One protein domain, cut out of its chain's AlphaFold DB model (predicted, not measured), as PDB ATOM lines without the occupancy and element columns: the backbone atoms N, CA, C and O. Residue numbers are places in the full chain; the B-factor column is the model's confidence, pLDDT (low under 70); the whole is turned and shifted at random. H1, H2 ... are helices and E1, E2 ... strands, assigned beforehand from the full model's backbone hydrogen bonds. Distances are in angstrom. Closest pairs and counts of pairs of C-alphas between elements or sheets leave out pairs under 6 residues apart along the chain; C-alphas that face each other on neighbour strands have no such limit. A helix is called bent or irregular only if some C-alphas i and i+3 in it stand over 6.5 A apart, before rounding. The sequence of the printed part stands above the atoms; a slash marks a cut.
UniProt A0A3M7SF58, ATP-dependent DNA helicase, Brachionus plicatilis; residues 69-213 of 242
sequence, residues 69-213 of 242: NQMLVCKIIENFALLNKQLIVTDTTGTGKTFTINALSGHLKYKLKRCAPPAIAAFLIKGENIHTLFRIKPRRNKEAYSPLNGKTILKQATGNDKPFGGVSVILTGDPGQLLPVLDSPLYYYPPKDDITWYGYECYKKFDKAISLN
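AT A GLANCE: This is residues 69 to 213 of the 242 residues of the protein "ATP-dependent DNA helicase" of Brachionus plicatilis (UniProt A0A3M7SF58). A small wall of three parallel strands, E2, E1 and E3, has its two longest helices, H1 and H2, side by side over one face and no named helix on the other. Beyond the E2 edge the short helices H4, H5 and H6 and the longer H7 are scattered among long links, with H3 off the beginning of H2; residues 138 to 144 stick out. The printed part has 145 residues, in the order H1 E1 H2 H3 H4 H5 H6 E2 H7 E3; the class is mostly helix, though under half of the residues, 72, are in named elements. It is compact, with a radius of gyration of the C-alphas of 15.7 A and spans of 47 by 34 by 30 A.

IN THESE COORDINATES: The strands are E1, residues 87 to 91, 13.1 A long; E2, residues 170 to 173, 10.0 A; and E3, residues 209 to 212, 10.0 A, ending at C-alpha 212 (104.874, 69.405, 134.007). H1, residues 69 to 82, runs 20.0 A from C-alpha 69 (108.166, 64.306, 139.897). H2, residues 97 to 111, measures 19.2 A and is irregular: C-alphas 107 and 110 are 9.2 A apart. H7, residues 194 to 203, measures 14.1 A. H3 is residues 119 to 124, H4 130 to 133, H5 153 to 158 and H6 163 to 166.

HOW THE PARTS SIT: The sheet's order is E2 E1 E3. E1 and E2 are parallel at 20 degrees, with N 89 and O 171 at 2.8 A. E1 and E3 are parallel at 29 degrees, with N 210 and O 88 at 2.8 A. H1 and H2 are on the same face, making two layers, helices on one face of a sheet. H1, at a height over the sheet of 10.0 A, is over E1 and only just over E3, with 3 C-alphas; it runs along the strands, at 9 degrees to E1 on the local plane. H2, at a height of 11.2 A, is over E1 and runs along it, at 2 degrees on the local plane. H1 and H2 touch at Cys 74 and Leu 104, their closest C-alphas, 6.4 A apart, at a steep tilt of 38 degrees, the same way. E1, H2 to H6 and E2 make a strand-helix-strand unit, two parallel neighbour strands with helices between. E2, H7 and E3 make a split one, with E1 between its strands and a right-handed crossover. H7 is not on the sheet. H5 and H6 touch; their closest C-alphas, of Lys 155 and Gly 165, are 3.8 A apart. H3 and H4 are only just apart, at 8.4 A. In H1, H3, H5 and H7 every O i to N i+4 pair is within hydrogen-bond range, in H2 8 of 11; H4 and H6 are too short for such a pair.

THE WHOLE: The C-alphas farthest apart, of Asn 69 and Glu 143, are 48.7 A apart. The printed part has no cut. The links H4 to H5, 19 residues, and E2 to H7, 20 residues, are long. The mean pLDDT of the printed part is 76.5; 31 residues are under 70, among them 91 to 96 and 137 to 152.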
ATOM      1  N   ASN A  69     108.717  64.100 141.239       73.56
ATOM      2  CA  ASN A  69     108.166  64.306 139.897       73.56
ATOM      3  C   ASN A  69     109.269  64.404 138.834       73.56
ATOM      4  O   ASN A  69     109.162  63.795 137.773       73.56
ATOM      5  N   GLN A  70     110.358  65.114 139.124       72.38
ATOM      6  CA  GLN A  70     111.525  65.218 138.246       72.38
ATOM      7  C   GLN A  70     112.205  63.859 138.071       72.38
ATOM      8  O   GLN A  70     112.538  63.470 136.953       72.38
ATOM      9  N   MET A  71     112.358  63.099 139.157       76.75
ATOM     10  CA  MET A  71     112.895  61.742 139.096       76.75
ATOM     11  C   MET A  71     111.989  60.815 138.275       76.75
ATOM     12  O   MET A  71     112.493  60.014 137.486       76.75
ATOM     13  N   LEU A  72     110.668  60.923 138.426       80.31
ATOM     14  CA  LEU A  72     109.705  60.155 137.642       80.31
ATOM     15  C   LEU A  72     109.827  60.472 136.145       80.31
ATOM     16  O   LEU A  72     109.913  59.553 135.336       80.31
ATOM     17  N   VAL A  73     109.917  61.752 135.780       79.69
ATOM     18  CA  VAL A  73     110.106  62.195 134.389       79.69
ATOM     19  C   VAL A  73     111.417  61.659 133.816       79.69
ATOM     20  O   VAL A  73     111.413  61.101 132.721       79.69
ATOM     21  N   CYS A  74     112.517  61.740 134.570       78.69
ATOM     22  CA  CYS A  74     113.800  61.155 134.176       78.69
ATOM     23  C   CYS A  74     113.686  59.646 133.915       78.69
ATOM     24  O   CYS A  74     114.137  59.181 132.872       78.69
ATOM     25  N   LYS A  75     113.033  58.888 134.806       83.06
ATOM     26  CA  LYS A  75     112.821  57.438 134.633       83.06
ATOM     27  C   LYS A  75     111.974  57.116 133.405       83.06
ATOM     28  O   LYS A  75     112.281  56.174 132.678       83.06
ATOM     29  N   ILE A  76     110.913  57.887 133.162       86.19
ATOM     30  CA  ILE A  76     110.076  57.702 131.972       86.19
ATOM     31  C   ILE A  76     110.908  57.959 130.716       86.19
ATOM     32  O   ILE A  76     110.894  57.146 129.799       86.19
ATOM     33  N   ILE A  77     111.690  59.035 130.694       84.00
ATOM     34  CA  ILE A  77     112.560  59.368 129.567       84.00
ATOM     35  C   ILE A  77     113.614  58.285 129.319       84.00
ATOM     36  O   ILE A  77     113.791  57.873 128.176       84.00
ATOM     37  N   GLU A  78     114.274  57.785 130.366       83.50
ATOM     38  CA  GLU A  78     115.230  56.675 130.259       83.50
ATOM     39  C   GLU A  78     114.567  55.424 129.658       83.50
ATOM     40  O   GLU A  78     115.125  54.798 128.758       83.50
ATOM     41  N   ASN A  79     113.348  55.090 130.087       87.50
ATOM     42  CA  ASN A  79     112.600  53.955 129.546       87.50
ATOM     43  C   ASN A  79     112.242  54.159 128.061       87.50
ATOM     44  O   ASN A  79     112.462  53.276 127.234       87.50
ATOM     45  N   PHE A  80     111.761  55.346 127.684       87.62
ATOM     46  CA  PHE A  80     111.478  55.663 126.281       87.62
ATOM     47  C   PHE A  80     112.741  55.611 125.422       87.62
ATOM     48  O   PHE A  80     112.692  55.068 124.319       87.62
ATOM     49  N   ALA A  81     113.870  56.086 125.958       83.12
ATOM     50  CA  ALA A  81     115.170  56.003 125.310       83.12
ATOM     51  C   ALA A  81     115.589  54.547 125.045       83.12
ATOM     52  O   ALA A  81     116.025  54.245 123.936       83.12
ATOM     53  N   LEU A  82     115.407  53.644 126.017       84.62
ATOM     54  CA  LEU A  82     115.696  52.208 125.874       84.62
ATOM     55  C   LEU A  82     114.776  51.514 124.860       84.62
ATOM     56  O   LEU A  82     115.213  50.621 124.136       84.62
ATOM     57  N   LEU A  83     113.510  51.927 124.795       86.75
ATOM     58  CA  LEU A  83     112.512  51.347 123.894       86.75
ATOM     59  C   LEU A  83     112.520  51.956 122.483       86.75
ATOM     60  O   LEU A  83     111.721  51.532 121.646       86.75
ATOM     61  N   ASN A  84     113.393  52.929 122.200       86.44
ATOM     62  CA  ASN A  84     113.408  53.682 120.940       86.44
ATOM     63  C   ASN A  84     112.059  54.366 120.631       86.44
ATOM     64  O   ASN A  84     111.600  54.391 119.483       86.44
ATOM     65  N   LYS A  85     111.389  54.875 121.676       89.38
ATOM     66  CA  LYS A  85     110.069  55.518 121.601       89.38
ATOM     67  C   LYS A  85     110.167  57.038 121.656       89.38
ATOM     68  O   LYS A  85     111.121  57.608 122.177       89.38
ATOM     69  N   GLN A  86     109.135  57.680 121.121       92.25
ATOM     70  CA  GLN A  86     109.046  59.131 120.996       92.25
ATOM     71  C   GLN A  86     108.191  59.694 122.132       92.25
ATOM     72  O   GLN A  86     107.176  59.097 122.492       92.25
ATOM     73  N   LEU A  87     108.594  60.825 122.708       90.94
ATOM     74  CA  LEU A  87     107.910  61.422 123.857       90.94
ATOM     75  C   LEU A  87     107.745  62.928 123.678       90.94
ATOM     76  O   LEU A  87     108.674  63.614 123.255       90.94
ATOM     77  N   ILE A  88     106.580  63.455 124.045       88.88
ATOM     78  CA  ILE A  88     106.385  64.896 124.209       88.88
ATOM     79  C   ILE A  88     106.437  65.224 125.702       88.88
ATOM     80  O   ILE A  88     105.756  64.608 126.516       88.88
ATOM     81  N   VAL A  89     107.231  66.219 126.069       84.88
ATOM     82  CA  VAL A  89     107.247  66.818 127.402       84.88
ATOM     83  C   VAL A  89     106.765  68.252 127.250       84.88
ATOM     84  O   VAL A  89     107.515  69.141 126.845       84.88
ATOM     85  N   THR A  90     105.484  68.463 127.519       82.81
ATOM     86  CA  THR A  90     104.887  69.794 127.548       82.81
ATOM     87  C   THR A  90     104.972  70.369 128.938       82.81
ATOM     88  O   THR A  90     105.012  69.648 129.934       82.81
ATOM     89  N   ASP A  91     104.872  71.681 129.013       69.75
ATOM     90  CA  ASP A  91     104.767  72.347 130.292       69.75
ATOM     91  C   ASP A  91     104.344  73.802 130.111       69.75
ATOM     92  O   ASP A  91     104.433  74.385 129.021       69.75
ATOM     93  N   THR A  92     103.858  74.366 131.205       61.09
ATOM     94  CA  THR A  92     103.417  75.754 131.308       61.09
ATOM     95  C   THR A  92     104.607  76.661 131.631       61.09
ATOM     96  O   THR A  92     105.576  76.230 132.259       61.09
ATOM     97  N   THR A  93     104.566  77.927 131.205       58.50
ATOM     98  CA  THR A  93     105.611  78.925 131.488       58.50
ATOM     99  C   THR A  93     106.063  78.898 132.953       58.50
ATOM    100  O   THR A  93     105.257  79.031 133.865       58.50
ATOM    101  N   GLY A  94     107.375  78.757 133.181       56.56
ATOM    102  CA  GLY A  94     107.972  78.840 134.522       56.56
ATOM    103  C   GLY A  94     108.022  77.536 135.331       56.56
ATOM    104  O   GLY A  94     108.401  77.569 136.499       56.56
ATOM    105  N   THR A  95     107.711  76.389 134.731       59.88
ATOM    106  CA  THR A  95     107.708  75.059 135.387       59.88
ATOM    107  C   THR A  95     109.038  74.293 135.306       59.88
ATOM    108  O   THR A  95     109.144  73.153 135.753       59.88
ATOM    109  N   GLY A  96     110.093  74.916 134.766       61.03
ATOM    110  CA  GLY A  96     111.442  74.343 134.782       61.03
ATOM    111  C   GLY A  96     111.800  73.431 133.597       61.03
ATOM    112  O   GLY A  96     112.545  72.469 133.795       61.03
ATOM    113  N   LYS A  97     111.363  73.735 132.358       72.06
ATOM    114  CA  LYS A  97     111.832  73.055 131.116       72.06
ATOM    115  C   LYS A  97     113.341  72.886 131.085       72.06
ATOM    116  O   LYS A  97     113.859  71.780 130.983       72.06
ATOM    117  N   THR A  98     114.036  74.011 131.218       70.25
ATOM    118  CA  THR A  98     115.493  74.083 131.151       70.25
ATOM    119  C   THR A  98     116.130  73.269 132.267       70.25
ATOM    120  O   THR A  98     117.107  72.571 132.027       70.25
ATOM    121  N   PHE A  99     115.529  73.280 133.461       70.25
ATOM    122  CA  PHE A  99     115.977  72.445 134.571       70.25
ATOM    123  C   PHE A  99     115.854  70.955 134.231       70.25
ATOM    124  O   PHE A  99     116.820  70.217 134.377       70.25
ATOM    125  N   THR A 100     114.709  70.522 133.697       69.19
ATOM    126  CA  THR A 100     114.488  69.123 133.291       69.19
ATOM    127  C   THR A 100     115.463  68.697 132.190       69.19
ATOM    128  O   THR A 100     116.082  67.640 132.286       69.19
ATOM    129  N   ILE A 101     115.676  69.540 131.175       74.31
ATOM    130  CA  ILE A 101     116.640  69.287 130.092       74.31
ATOM    131  C   ILE A 101     118.070  69.175 130.642       74.31
ATOM    132  O   ILE A 101     118.836  68.300 130.225       74.31
ATOM    133  N   ASN A 102     118.437  70.022 131.604       72.12
ATOM    134  CA  ASN A 102     119.755  69.978 132.227       72.12
ATOM    135  C   ASN A 102     119.926  68.752 133.139       72.12
ATOM    136  O   ASN A 102     120.950  68.080 133.053       72.12
ATOM    137  N   ALA A 103     118.910  68.389 133.926       69.69
ATOM    138  CA  ALA A 103     118.922  67.184 134.757       69.69
ATOM    139  C   ALA A 103     119.101  65.907 133.916       69.69
ATOM    140  O   ALA A 103     119.913  65.043 134.247       69.69
ATOM    141  N   LEU A 104     118.427  65.820 132.764       71.69
ATOM    142  CA  LEU A 104     118.612  64.718 131.811       71.69
ATOM    143  C   LEU A 104     120.035  64.641 131.264       71.69
ATOM    144  O   LEU A 104     120.532  63.550 130.986       71.69
ATOM    145  N   SER A 105     120.698  65.785 131.124       70.75
ATOM    146  CA  SER A 105     122.051  65.852 130.580       70.75
ATOM    147  C   SER A 105     123.075  65.221 131.527       70.75
ATOM    148  O   SER A 105     123.987  64.535 131.064       70.75
ATOM    149  N   GLY A 106     122.878  65.346 132.845       67.00
ATOM    150  CA  GLY A 106     123.694  64.650 133.844       67.00
ATOM    151  C   GLY A 106     123.548  63.122 133.800       67.00
ATOM    152  O   GLY A 106     124.529  62.401 133.992       67.00
ATOM    153  N   HIS A 107     122.345  62.619 133.498       66.56
ATOM    154  CA  HIS A 107     122.044  61.181 133.491       66.56
ATOM    155  C   HIS A 107     122.377  60.482 132.174       66.56
ATOM    156  O   HIS A 107     122.975  59.407 132.178       66.56
ATOM    157  N   LEU A 108     121.997  61.081 131.047       69.56
ATOM    158  CA  LEU A 108     122.150  60.471 129.728       69.56
ATOM    159  C   LEU A 108     123.521  60.765 129.102       69.56
ATOM    160  O   LEU A 108     123.930  60.036 128.199       69.56
ATOM    161  N   LYS A 109     124.252  61.773 129.605       70.06
ATOM    162  CA  LYS A 109     125.610  62.160 129.179       70.06
ATOM    163  C   LYS A 109     125.771  62.098 127.651       70.06
ATOM    164  O   LYS A 109     125.108  62.829 126.927       70.06
ATOM    165  N   TYR A 110     126.611  61.185 127.159       68.19
ATOM    166  CA  TYR A 110     126.956  61.011 125.744       68.19
ATOM    167  C   TYR A 110     125.832  60.411 124.881       68.19
ATOM    168  O   TYR A 110     125.938  60.413 123.658       68.19
ATOM    169  N   LYS A 111     124.758  59.893 125.489       76.25
ATOM    170  CA  LYS A 111     123.597  59.328 124.781       76.25
ATOM    171  C   LYS A 111     122.529  60.375 124.452       76.25
ATOM    172  O   LYS A 111     121.537  60.038 123.812       76.25
ATOM    173  N   LEU A 112     122.707  61.623 124.892       81.94
ATOM    174  CA  LEU A 112     121.773  62.719 124.657       81.94
ATOM    175  C   LEU A 112     122.397  63.775 123.746       81.94
ATOM    176  O   LEU A 112     123.469  64.308 124.029       81.94
ATOM    177  N   LYS A 113     121.670  64.152 122.694       86.00
ATOM    178  CA  LYS A 113     121.967  65.337 121.886       86.00
ATOM    179  C   LYS A 113     120.818  66.331 122.024       86.00
ATOM    180  O   LYS A 113     119.657  65.970 121.857       86.00
ATOM    181  N   ARG A 114     121.145  67.583 122.351       86.19
ATOM    182  CA  ARG A 114     120.179  68.674 122.556       86.19
ATOM    183  C   ARG A 114     120.210  69.616 121.367       86.19
ATOM    184  O   ARG A 114     121.292  69.999 120.921       86.19
ATOM    185  N   CYS A 115     119.040  70.021 120.896       88.38
ATOM    186  CA  CYS A 115     118.941  71.057 119.884       88.38
ATOM    187  C   CYS A 115     117.660  71.873 120.013       88.38
ATOM    188  O   CYS A 115     116.684  71.421 120.609       88.38
ATOM    189  N   ALA A 116     117.679  73.076 119.447       87.31
ATOM    190  CA  ALA A 116     116.499  73.923 119.323       87.31
ATOM    191  C   ALA A 116     116.507  74.689 117.987       87.31
ATOM    192  O   ALA A 116     117.588  74.954 117.442       87.31
ATOM    193  N   PRO A 117     115.331  75.062 117.439       84.25
ATOM    194  CA  PRO A 117     115.268  75.856 116.214       84.25
ATOM    195  C   PRO A 117     115.816  77.286 116.387       84.25
ATOM    196  O   PRO A 117     116.642  77.692 115.568       84.25
ATOM    197  N   PRO A 118     115.446  78.059 117.434       83.44
ATOM    198  CA  PRO A 118     116.060  79.363 117.689       83.44
ATOM    199  C   PRO A 118     117.462  79.224 118.295       83.44
ATOM    200  O   PRO A 118     117.664  78.451 119.230       83.44
ATOM    201  N   ALA A 119     118.424  80.027 117.826       78.25
ATOM    202  CA  ALA A 119     119.798  80.022 118.343       78.25
ATOM    203  C   ALA A 119     119.876  80.349 119.847       78.25
ATOM    204  O   ALA A 119     120.571  79.662 120.590       78.25
ATOM    205  N   ILE A 120     119.092  81.328 120.315       78.75
ATOM    206  CA  ILE A 120     119.023  81.701 121.739       78.75
ATOM    207  C   ILE A 120     118.502  80.532 122.588       78.75
ATOM    208  O   ILE A 120     119.044  80.239 123.649       78.75
ATOM    209  N   ALA A 121     117.480  79.815 122.109       81.06
ATOM    210  CA  ALA A 121     116.945  78.656 122.819       81.06
ATOM    211  C   ALA A 121     117.966  77.511 122.883       81.06
ATOM    212  O   ALA A 121     118.107  76.884 123.930       81.06
ATOM    213  N   ALA A 122     118.705  77.274 121.793       82.56
ATOM    214  CA  ALA A 122     119.773  76.278 121.752       82.56
ATOM    215  C   ALA A 122     120.875  76.608 122.771       82.56
ATOM    216  O   ALA A 122     121.284  75.733 123.532       82.56
ATOM    217  N   PHE A 123     121.272  77.881 122.856       79.81
ATOM    218  CA  PHE A 123     122.235  78.361 123.844       79.81
ATOM    219  C   PHE A 123     121.765  78.120 125.289       79.81
ATOM    220  O   PHE A 123     122.517  77.581 126.100       79.81
ATOM    221  N   LEU A 124     120.506  78.440 125.611       78.62
ATOM    222  CA  LEU A 124     119.954  78.274 126.965       78.62
ATOM    223  C   LEU A 124     119.953  76.821 127.451       78.62
ATOM    224  O   LEU A 124     120.143  76.566 128.638       78.62
ATOM    225  N   ILE A 125     119.754  75.865 126.543       79.81
ATOM    226  CA  ILE A 125     119.809  74.432 126.859       79.81
ATOM    227  C   ILE A 125     121.210  73.840 126.672       79.81
ATOM    228  O   ILE A 125     121.353  72.619 126.699       79.81
ATOM    229  N   LYS A 126     122.229  74.679 126.432       78.75
ATOM    230  CA  LYS A 126     123.609  74.273 126.117       78.75
ATOM    231  C   LYS A 126     123.650  73.203 125.005       78.75
ATOM    232  O   LYS A 126     124.334  72.183 125.108       78.75
ATOM    233  N   GLY A 127     122.822  73.387 123.979       80.38
ATOM    234  CA  GLY A 127     122.663  72.506 122.821       80.38
ATOM    235  C   GLY A 127     122.954  73.230 121.508       80.38
ATOM    236  O   GLY A 127     123.300  74.403 121.493       80.38
ATOM    237  N   GLU A 128     122.801  72.541 120.383       81.94
ATOM    238  CA  GLU A 128     123.105  73.103 119.061       81.94
ATOM    239  C   GLU A 128     121.849  73.619 118.352       81.94
ATOM    240  O   GLU A 128     120.733  73.142 118.568       81.94
ATOM    241  N   ASN A 129     122.013  74.582 117.448       86.06
ATOM    242  CA  ASN A 129     120.938  74.911 116.521       86.06
ATOM    243  C   ASN A 129     120.647  73.697 115.612       86.06
ATOM    244  O   ASN A 129     121.587  73.050 115.149       86.06
ATOM    245  N   ILE A 130     119.373  73.408 115.312       82.81
ATOM    246  CA  ILE A 130     118.975  72.296 114.419       82.81
ATOM    247  C   ILE A 130     119.701  72.358 113.062       82.81
ATOM    248  O   ILE A 130     120.135  71.330 112.543       82.81
ATOM    249  N   HIS A 131     119.888  73.558 112.510       79.31
ATOM    250  CA  HIS A 131     120.627  73.778 111.270       79.31
ATOM    251  C   HIS A 131     122.095  73.366 111.385       79.31
ATOM    252  O   HIS A 131     122.619  72.713 110.488       79.31
ATOM    253  N   THR A 132     122.754  73.692 112.496       78.69
ATOM    254  CA  THR A 132     124.149  73.307 112.745       78.69
ATOM    255  C   THR A 132     124.268  71.804 112.984       78.69
ATOM    256  O   THR A 132     125.096  71.153 112.349       78.69
ATOM    257  N   LEU A 133     123.395  71.249 113.832       80.81
ATOM    258  CA  LEU A 133     123.392  69.837 114.212       80.81
ATOM    259  C   LEU A 133     123.290  68.918 112.991       80.81
ATOM    260  O   LEU A 133     124.066  67.979 112.836       80.81
ATOM    261  N   PHE A 134     122.333  69.204 112.110       79.19
ATOM    262  CA  PHE A 134     122.077  68.393 110.922       79.19
ATOM    263  C   PHE A 134     122.754  68.937 109.661       79.19
ATOM    264  O   PHE A 134     122.511  68.425 108.571       79.19
ATOM    265  N   ARG A 135     123.597  69.972 109.793       75.00
ATOM    266  CA  ARG A 135     124.264  70.663 108.677       75.00
ATOM    267  C   ARG A 135     123.282  71.116 107.581       75.00
ATOM    268  O   ARG A 135     123.595  71.082 106.392       75.00
ATOM    269  N   ILE A 136     122.090  71.563 107.983       71.81
ATOM    270  CA  ILE A 136     121.028  72.068 107.104       71.81
ATOM    271  C   ILE A 136     121.218  73.574 106.924       71.81
ATOM    272  O   ILE A 136     121.072  74.334 107.879       71.81
ATOM    273  N   LYS A 137     121.477  74.049 105.704       64.44
ATOM    274  CA  LYS A 137     121.568  75.497 105.450       64.44
ATOM    275  C   LYS A 137     120.179  76.162 105.472       64.44
ATOM    276  O   LYS A 137     119.223  75.576 104.964       64.44
ATOM    277  N   PRO A 138     120.043  77.391 106.004       63.41
ATOM    278  CA  PRO A 138     118.811  78.170 105.887       63.41
ATOM    279  C   PRO A 138     118.447  78.402 104.413       63.41
ATOM    280  O   PRO A 138     119.323  78.642 103.583       63.41
ATOM    281  N   ARG A 139     117.149  78.363 104.094       57.09
ATOM    282  CA  ARG A 139     116.528  78.266 102.751       57.09
ATOM    283  C   ARG A 139     116.866  79.381 101.730       57.09
ATOM    284  O   ARG A 139     116.259  79.423 100.665       57.09
ATOM    285  N   ARG A 140     117.816  80.286 101.996       51.19
ATOM    286  CA  ARG A 140     118.153  81.405 101.093       51.19
ATOM    287  C   ARG A 140     118.968  81.022  99.850       51.19
ATOM    288  O   ARG A 140     118.904  81.766  98.885       51.19
ATOM    289  N   ASN A 141     119.636  79.864  99.813       44.31
ATOM    290  CA  ASN A 141     120.393  79.422  98.631       44.31
ATOM    291  C   ASN A 141     119.859  78.080  98.117       44.31
ATOM    292  O   ASN A 141     120.122  77.041  98.719       44.31
ATOM    293  N   LYS A 142     119.111  78.113  97.006       45.09
ATOM    294  CA  LYS A 142     118.482  76.935  96.379       45.09
ATOM    295  C   LYS A 142     119.470  75.958  95.724       45.09
ATOM    296  O   LYS A 142     119.081  74.827  95.474       45.09
ATOM    297  N   GLU A 143     120.715  76.361  95.461       43.59
ATOM    298  CA  GLU A 143     121.571  75.631  94.507       43.59
ATOM    299  C   GLU A 143     122.818  74.951  95.085       43.59
ATOM    300  O   GLU A 143     123.461  74.183  94.383       43.59
ATOM    301  N   ALA A 144     123.202  75.178  96.343       42.75
ATOM    302  CA  ALA A 144     124.578  74.832  96.729       42.75
ATOM    303  C   ALA A 144     124.788  73.451  97.366       42.75
ATOM    304  O   ALA A 144     125.928  73.014  97.437       42.75
ATOM    305  N   TYR A 145     123.753  72.757  97.841       41.84
ATOM    306  CA  TYR A 145     123.888  71.386  98.341       41.84
ATOM    307  C   TYR A 145     122.551  70.684  98.149       41.84
ATOM    308  O   TYR A 145     121.554  71.099  98.743       41.84
ATOM    309  N   SER A 146     122.515  69.610  97.363       42.84
ATOM    310  CA  SER A 146     121.486  68.598  97.570       42.84
ATOM    311  C   SER A 146     121.591  68.206  99.050       42.84
ATOM    312  O   SER A 146     122.680  67.817  99.488       42.84
ATOM    313  N   PRO A 147     120.535  68.377  99.874       45.53
ATOM    314  CA  PRO A 147     120.556  67.802 101.213       45.53
ATOM    315  C   PRO A 147     120.951  66.338 101.033       45.53
ATOM    316  O   PRO A 147     120.491  65.737 100.062       45.53
ATOM    317  N   LEU A 148     121.791  65.762 101.903       47.25
ATOM    318  CA  LEU A 148     121.860  64.298 102.028       47.25
ATOM    319  C   LEU A 148     120.414  63.791 101.921       47.25
ATOM    320  O   LEU A 148     119.600  64.212 102.744       47.25
ATOM    321  N   ASN A 149     120.076  63.115 100.808       46.28
ATOM    322  CA  ASN A 149     118.760  63.205 100.149       46.28
ATOM    323  C   ASN A 149     117.609  63.480 101.133       46.28
ATOM    324  O   ASN A 149     117.223  62.616 101.922       46.28
ATOM    325  N   GLY A 150     117.144  64.734 101.119       51.47
ATOM    326  CA  GLY A 150     116.466  65.439 102.211       51.47
ATOM    327  C   GLY A 150     115.057  64.983 102.576       51.47
ATOM    328  O   GLY A 150     114.140  65.793 102.599       51.47
ATOM    329  N   LYS A 151     114.875  63.714 102.928       54.66
ATOM    330  CA  LYS A 151     113.636  63.226 103.554       54.66
ATOM    331  C   LYS A 151     113.893  62.460 104.854       54.66
ATOM    332  O   LYS A 151     112.976  62.285 105.651       54.66
ATOM    333  N   THR A 152     115.133  62.026 105.112       65.31
ATOM    334  CA  THR A 152     115.418  61.058 106.182       65.31
ATOM    335  C   THR A 152     116.860  61.135 106.717       65.31
ATOM    336  O   THR A 152     117.531  60.108 106.812       65.31
ATOM    337  N   ILE A 153     117.347  62.329 107.090       75.38
ATOM    338  CA  ILE A 153     118.740  62.546 107.556       75.38
ATOM    339  C   ILE A 153     119.145  61.533 108.634       75.38
ATOM    340  O   ILE A 153     120.178  60.882 108.524       75.38
ATOM    341  N   LEU A 154     118.298  61.340 109.650       79.31
ATOM    342  CA  LEU A 154     118.583  60.389 110.726       79.31
ATOM    343  C   LEU A 154     118.570  58.930 110.262       79.31
ATOM    344  O   LEU A 154     119.383  58.150 110.744       79.31
ATOM    345  N   LYS A 155     117.703  58.547 109.316       81.06
ATOM    346  CA  LYS A 155     117.691  57.170 108.788       81.06
ATOM    347  C   LYS A 155     118.954  56.869 107.990       81.06
ATOM    348  O   LYS A 155     119.540  55.810 108.158       81.06
ATOM    349  N   GLN A 156     119.412  57.829 107.187       78.69
ATOM    350  CA  GLN A 156     120.668  57.717 106.441       78.69
ATOM    351  C   GLN A 156     121.872  57.657 107.381       78.69
ATOM    352  O   GLN A 156     122.734  56.802 107.214       78.69
ATOM    353  N   ALA A 157     121.910  58.524 108.397       78.88
ATOM    354  CA  ALA A 157     123.008  58.565 109.359       78.88
ATOM    355  C   ALA A 157     123.113  57.287 110.212       78.88
ATOM    356  O   ALA A 157     124.206  56.916 110.624       78.88
ATOM    357  N   THR A 158     121.986  56.627 110.488       80.88
ATOM    358  CA  THR A 158     121.924  55.416 111.328       80.88
ATOM    359  C   THR A 158     121.870  54.112 110.533       80.88
ATOM    360  O   THR A 158     122.026  53.047 111.123       80.88
ATOM    361  N   GLY A 159     121.613  54.168 109.221       81.12
ATOM    362  CA  GLY A 159     121.329  52.988 108.398       81.12
ATOM    363  C   GLY A 159     120.035  52.262 108.791       81.12
ATOM    364  O   GLY A 159     119.917  51.062 108.566       81.12
ATOM    365  N   ASN A 160     119.083  52.957 109.426       81.88
ATOM    366  CA  ASN A 160     117.882  52.354 110.000       81.88
ATOM    367  C   ASN A 160     116.607  53.017 109.473       81.88
ATOM    368  O   ASN A 160     116.382  54.211 109.664       81.88
ATOM    369  N   ASP A 161     115.719  52.219 108.879       83.44
ATOM    370  CA  ASP A 161     114.500  52.727 108.249       83.44
ATOM    371  C   ASP A 161     113.359  53.076 109.218       83.44
ATOM    372  O   ASP A 161     112.337  53.652 108.810       83.44
ATOM    373  N   LYS A 162     113.531  52.798 110.516       85.69
ATOM    374  CA  LYS A 162     112.585  53.202 111.566       85.69
ATOM    375  C   LYS A 162     112.414  54.734 111.610       85.69
ATOM    376  O   LYS A 162     113.296  55.481 111.173       85.69
ATOM    377  N   PRO A 163     111.284  55.247 112.138       82.75
ATOM    378  CA  PRO A 163     111.122  56.677 112.400       82.75
ATOM    379  C   PRO A 163     112.340  57.246 113.139       82.75
ATOM    380  O   PRO A 163     112.878  56.591 114.029       82.75
ATOM    381  N   PHE A 164     112.802  58.429 112.722       85.94
ATOM    382  CA  PHE A 164     114.000  59.083 113.266       85.94
ATOM    383  C   PHE A 164     115.280  58.224 113.260       85.94
ATOM    384  O   PHE A 164     116.165  58.441 114.078       85.94
ATOM    385  N   GLY A 165     115.407  57.236 112.367       85.25
ATOM    386  CA  GLY A 165     116.578  56.352 112.356       85.25
ATOM    387  C   GLY A 165     116.642  55.402 113.555       85.25
ATOM    388  O   GLY A 165     117.710  54.929 113.928       85.25
ATOM    389  N   GLY A 166     115.509  55.164 114.221       85.06
ATOM    390  CA  GLY A 166     115.466  54.414 115.475       85.06
ATOM    391  C   GLY A 166     115.976  55.199 116.685       85.06
ATOM    392  O   GLY A 166     116.103  54.613 117.753       85.06
ATOM    393  N   VAL A 167     116.242  56.501 116.541       87.75
ATOM    394  CA  VAL A 167     116.590  57.383 117.657       87.75
ATOM    395  C   VAL A 167     115.325  57.764 118.429       87.75
ATOM    396  O   VAL A 167     114.289  58.085 117.842       87.75
ATOM    397  N   SER A 168     115.423  57.763 119.756       90.12
ATOM    398  CA  SER A 168     114.401  58.341 120.631       90.12
ATOM    399  C   SER A 168     114.491  59.862 120.613       90.12
ATOM    400  O   SER A 168     115.516  60.437 120.980       90.12
ATOM    401  N   VAL A 169     113.412  60.515 120.207       90.81
ATOM    402  CA  VAL A 169     113.264  61.967 120.163       90.81
ATOM    403  C   VAL A 169     112.308  62.393 121.265       90.81
ATOM    404  O   VAL A 169     111.214  61.849 121.432       90.81
ATOM    405  N   ILE A 170     112.736  63.403 122.015       89.38
ATOM    406  CA  ILE A 170     111.945  64.031 123.065       89.38
ATOM    407  C   ILE A 170     111.660  65.453 122.610       89.38
ATOM    408  O   ILE A 170     112.577  66.267 122.495       89.38
ATOM    409  N   LEU A 171     110.395  65.751 122.329       89.25
ATOM    410  CA  LEU A 171     109.969  67.108 122.015       89.25
ATOM    411  C   LEU A 171     109.596  67.817 123.305       89.25
ATOM    412  O   LEU A 171     108.754  67.338 124.055       89.25
ATOM    413  N   THR A 172     110.203  68.971 123.543       85.31
ATOM    414  CA  THR A 172     109.874  69.825 124.681       85.31
ATOM    415  C   THR A 172     109.515  71.217 124.198       85.31
ATOM    416  O   THR A 172     110.143  71.753 123.285       85.31
ATOM    417  N   GLY A 173     108.459  71.787 124.768       80.44
ATOM    418  CA  GLY A 173     107.931  73.061 124.308       80.44
ATOM    419  C   GLY A 173     106.623  73.432 124.982       80.44
ATOM    420  O   GLY A 173     106.034  72.659 125.736       80.44
ATOM    421  N   ASP A 174     106.205  74.674 124.774       79.50
ATOM    422  CA  ASP A 174     104.878  75.150 125.159       79.50
ATOM    423  C   ASP A 174     104.018  75.278 123.886       79.50
ATOM    424  O   ASP A 174     104.353  76.093 123.028       79.50
ATOM    425  N   PRO A 175     102.923  74.506 123.748       73.06
ATOM    426  CA  PRO A 175     102.003  74.624 122.615       73.06
ATOM    427  C   PRO A 175     101.339  76.002 122.469       73.06
ATOM    428  O   PRO A 175     100.879  76.326 121.381       73.06
ATOM    429  N   GLY A 176     101.282  76.802 123.540       66.62
ATOM    430  CA  GLY A 176     100.750  78.168 123.543       66.62
ATOM    431  C   GLY A 176     101.745  79.234 123.068       66.62
ATOM    432  O   GLY A 176     101.439  80.421 123.136       66.62
ATOM    433  N   GLN A 177     102.942  78.840 122.620       75.38
ATOM    434  CA  GLN A 177     103.872  79.754 121.957       75.38
ATOM    435  C   GLN A 177     103.427  80.081 120.529       75.38
ATOM    436  O   GLN A 177     102.555  79.433 119.952       75.38
ATOM    437  N   LEU A 178     104.053  81.112 119.959       74.88
ATOM    438  CA  LEU A 178     103.799  81.542 118.589       74.88
ATOM    439  C   LEU A 178     103.982  80.380 117.606       74.88
ATOM    440  O   LEU A 178     104.931  79.598 117.705       74.88
ATOM    441  N   LEU A 179     103.078  80.312 116.628       76.38
ATOM    442  CA  LEU A 179     103.206  79.390 115.507       76.38
ATOM    443  C   LEU A 179     104.512  79.654 114.736       76.38
ATOM    444  O   LEU A 179     105.031  80.777 114.758       76.38
ATOM    445  N   PRO A 180     105.040  78.643 114.026       75.62
ATOM    446  CA  PRO A 180     106.183  78.831 113.141       75.62
ATOM    447  C   PRO A 180     105.975  80.005 112.171       75.62
ATOM    448  O   PRO A 180     104.909  80.166 111.578       75.62
ATOM    449  N   VAL A 181     107.006  80.835 111.994       73.12
ATOM    450  CA  VAL A 181     106.934  82.011 111.115       73.12
ATOM    451  C   VAL A 181     106.752  81.560 109.667       73.12
ATOM    452  O   VAL A 181     107.626  80.889 109.123       73.12
ATOM    453  N   LEU A 182     105.639  81.967 109.043       65.81
ATOM    454  CA  LEU A 182     105.282  81.645 107.652       65.81
ATOM    455  C   LEU A 182     105.195  80.137 107.344       65.81
ATOM    456  O   LEU A 182     105.232  79.750 106.176       65.81
ATOM    457  N   ASP A 183     105.056  79.289 108.365       70.44
ATOM    458  CA  ASP A 183     104.977  77.838 108.207       70.44
ATOM    459  C   ASP A 183     103.876  77.240 109.096       70.44
ATOM    460  O   ASP A 183     103.261  77.921 109.919       70.44
ATOM    461  N   SER A 184     103.574  75.963 108.894       75.69
ATOM    462  CA  SER A 184     102.515  75.249 109.605       75.69
ATOM    463  C   SER A 184     103.120  74.442 110.757       75.69
ATOM    464  O   SER A 184     104.214  73.895 110.614       75.69
ATOM    465  N   PRO A 185     102.440  74.336 111.910       81.31
ATOM    466  CA  PRO A 185     102.915  73.478 112.989       81.31
ATOM    467  C   PRO A 185     102.930  72.003 112.555       81.31
ATOM    468  O   PRO A 185     102.171  71.594 111.680       81.31
ATOM    469  N   LEU A 186     103.750  71.180 113.221       83.56
ATOM    470  CA  LEU A 186     103.921  69.752 112.893       83.56
ATOM    471  C   LEU A 186     102.620  68.930 112.945       83.56
ATOM    472  O   LEU A 186     102.522  67.891 112.301       83.56
ATOM    473  N   TYR A 187     101.634  69.390 113.713       84.19
ATOM    474  CA  TYR A 187     100.334  68.742 113.888       84.19
ATOM    475  C   TYR A 187      99.247  69.269 112.937       84.19
ATOM    476  O   TYR A 187      98.092  68.863 113.051       84.19
ATOM    477  N   TYR A 188      99.581  70.193 112.029       85.38
ATOM    478  CA  TYR A 188      98.615  70.781 111.105       85.38
ATOM    479  C   TYR A 188      98.067  69.734 110.125       85.38
ATOM    480  O   TYR A 188      98.828  68.987 109.511       85.38
ATOM    481  N   TYR A 189      96.743  69.713 109.955       84.81
ATOM    482  CA  TYR A 189      96.051  68.838 109.016       84.81
ATOM    483  C   TYR A 189      95.006  69.629 108.207       84.81
ATOM    484  O   TYR A 189      94.278  70.427 108.803       84.81
ATOM    485  N   PRO A 190      94.878  69.387 106.889       85.88
ATOM    486  CA  PRO A 190      95.707  68.491 106.075       85.88
ATOM    487  C   PRO A 190      97.111  69.075 105.790       85.88
ATOM    488  O   PRO A 190      97.258  70.297 105.711       85.88
ATOM    489  N   PRO A 191      98.153  68.232 105.632       84.62
ATOM    490  CA  PRO A 191      99.470  68.686 105.185       84.62
ATOM    491  C   PRO A 191      99.407  69.374 103.817       84.62
ATOM    492  O   PRO A 191      98.564  69.039 102.986       84.62
ATOM    493  N   LYS A 192     100.304  70.338 103.583       82.38
ATOM    494  CA  LYS A 192     100.296  71.189 102.380       82.38
ATOM    495  C   LYS A 192     101.093  70.595 101.218       82.38
ATOM    496  O   LYS A 192     100.791  70.872 100.065       82.38
ATOM    497  N   ASP A 193     102.130  69.828 101.534       80.25
ATOM    498  CA  ASP A 193     103.083  69.237 100.598       80.25
ATOM    499  C   ASP A 193     103.669  67.929 101.166       80.25
ATOM    500  O   ASP A 193     103.414  67.556 102.316       80.25
ATOM    501  N   ASP A 194     104.484  67.231 100.376       76.94
ATOM    502  CA  ASP A 194     105.120  65.975 100.794       76.94
ATOM    503  C   ASP A 194     105.952  66.123 102.078       76.94
ATOM    504  O   ASP A 194     105.974  65.227 102.918       76.94
ATOM    505  N   ILE A 195     106.664  67.244 102.245       76.75
ATOM    506  CA  ILE A 195     107.564  67.470 103.386       76.75
ATOM    507  C   ILE A 195     106.750  67.609 104.674       76.75
ATOM    508  O   ILE A 195     107.051  66.958 105.677       76.75
ATOM    509  N   THR A 196     105.701  68.426 104.638       77.81
ATOM    510  CA  THR A 196     104.766  68.592 105.752       77.81
ATOM    511  C   THR A 196     104.009  67.297 106.038       77.81
ATOM    512  O   THR A 196     103.765  66.998 107.205       77.81
ATOM    513  N   TRP A 197     103.730  66.469 105.023       82.69
ATOM    514  CA  TRP A 197     103.155  65.135 105.217       82.69
ATOM    515  C   TRP A 197     104.097  64.208 105.996       82.69
ATOM    516  O   TRP A 197     103.684  63.605 106.986       82.69
ATOM    517  N   TYR A 198     105.383  64.148 105.632       80.44
ATOM    518  CA  TYR A 198     106.371  63.376 106.398       80.44
ATOM    519  C   TYR A 198     106.535  63.901 107.826       80.44
ATOM    520  O   TYR A 198     106.657  63.108 108.761       80.44
ATOM    521  N   GLY A 199     106.533  65.225 108.006       81.56
ATOM    522  CA  GLY A 199     106.565  65.854 109.327       81.56
ATOM    523  C   GLY A 199     105.376  65.431 110.190       81.56
ATOM    524  O   GLY A 199     105.566  65.013 111.331       81.56
ATOM    525  N   TYR A 200     104.174  65.452 109.615       85.81
ATOM    526  CA  TYR A 200     102.935  65.040 110.266       85.81
ATOM    527  C   TYR A 200     102.926  63.545 110.634       85.81
ATOM    528  O   TYR A 200     102.594  63.177 111.763       85.81
ATOM    529  N   GLU A 201     103.369  62.666 109.734       86.12
ATOM    530  CA  GLU A 201     103.466  61.227 110.009       86.12
ATOM    531  C   GLU A 201     104.535  60.891 111.061       86.12
ATOM    532  O   GLU A 201     104.343  59.988 111.879       86.12
ATOM    533  N   CYS A 202     105.641  61.640 111.094       86.62
ATOM    534  CA  CYS A 202     106.619  61.569 112.178       86.62
ATOM    535  C   CYS A 202     106.027  62.069 113.504       86.62
ATOM    536  O   CYS A 202     106.241  61.437 114.539       86.62
ATOM    537  N   TYR A 203     105.252  63.157 113.486       89.19
ATOM    538  CA  TYR A 203     104.589  63.702 114.672       89.19
ATOM    539  C   TYR A 203     103.581  62.715 115.279       89.19
ATOM    540  O   TYR A 203     103.541  62.540 116.493       89.19
ATOM    541  N   LYS A 204     102.847  61.958 114.457       90.19
ATOM    542  CA  LYS A 204     101.964  60.876 114.932       90.19
ATOM    543  C   LYS A 204     102.677  59.762 115.703       90.19
ATOM    544  O   LYS A 204     102.014  58.985 116.385       90.19
ATOM    545  N   LYS A 205     104.005  59.629 115.585       91.38
ATOM    546  CA  LYS A 205     104.772  58.628 116.351       91.38
ATOM    547  C   LYS A 205     104.968  59.022 117.811       91.38
ATOM    548  O   LYS A 205     105.374  58.174 118.597       91.38
ATOM    549  N   PHE A 206     104.667  60.267 118.167       91.31
ATOM    550  CA  PHE A 206     104.603  60.722 119.546       91.31
ATOM    551  C   PHE A 206     103.226  60.382 120.128       91.31
ATOM    552  O   PHE A 206     102.311  61.200 120.139       91.31
ATOM    553  N   ASP A 207     103.070  59.145 120.597       88.69
ATOM    554  CA  ASP A 207     101.818  58.613 121.150       88.69
ATOM    555  C   ASP A 207     101.618  58.938 122.641       88.69
ATOM    556  O   ASP A 207     100.564  58.654 123.218       88.69
ATOM    557  N   LYS A 208     102.638  59.516 123.285       90.12
ATOM    558  CA  LYS A 208     102.645  59.850 124.709       90.12
ATOM    559  C   LYS A 208     103.154  61.268 124.937       90.12
ATOM    560  O   LYS A 208     104.149  61.697 124.352       90.12
ATOM    561  N   ALA A 209     102.477  61.961 125.846       88.12
ATOM    562  CA  ALA A 209     102.847  63.284 126.316       88.12
ATOM    563  C   ALA A 209     102.814  63.334 127.849       88.12
ATOM    564  O   ALA A 209     101.942  62.728 128.473       88.12
ATOM    565  N   ILE A 210     103.754  64.058 128.448       84.62
ATOM    566  CA  ILE A 210     103.809  64.348 129.884       84.62
ATOM    567  C   ILE A 210     103.714  65.857 130.051       84.62
ATOM    568  O   ILE A 210     104.457  66.584 129.395       84.62
ATOM    569  N   SER A 211     102.834  66.317 130.942       81.75
ATOM    570  CA  SER A 211     102.738  67.730 131.313       81.75
ATOM    571  C   SER A 211     103.384  67.981 132.671       81.75
ATOM    572  O   SER A 211     103.006  67.347 133.658       81.75
ATOM    573  N   LEU A 212     104.337  68.912 132.737       73.00
ATOM    574  CA  LEU A 212     104.874  69.405 134.007       73.00
ATOM    575  C   LEU A 212     104.013  70.577 134.487       73.00
ATOM    576  O   LEU A 212     103.978  71.632 133.856       73.00
ATOM    577  N   ASN A 213     103.318  70.387 135.609       65.88
ATOM    578  CA  ASN A 213     102.373  71.377 136.139       65.88
ATOM    579  C   ASN A 213     102.938  72.183 137.325       65.88
ATOM    580  O   ASN A 213     102.300  73.124 137.788       65.88
TER     581      ASN A 213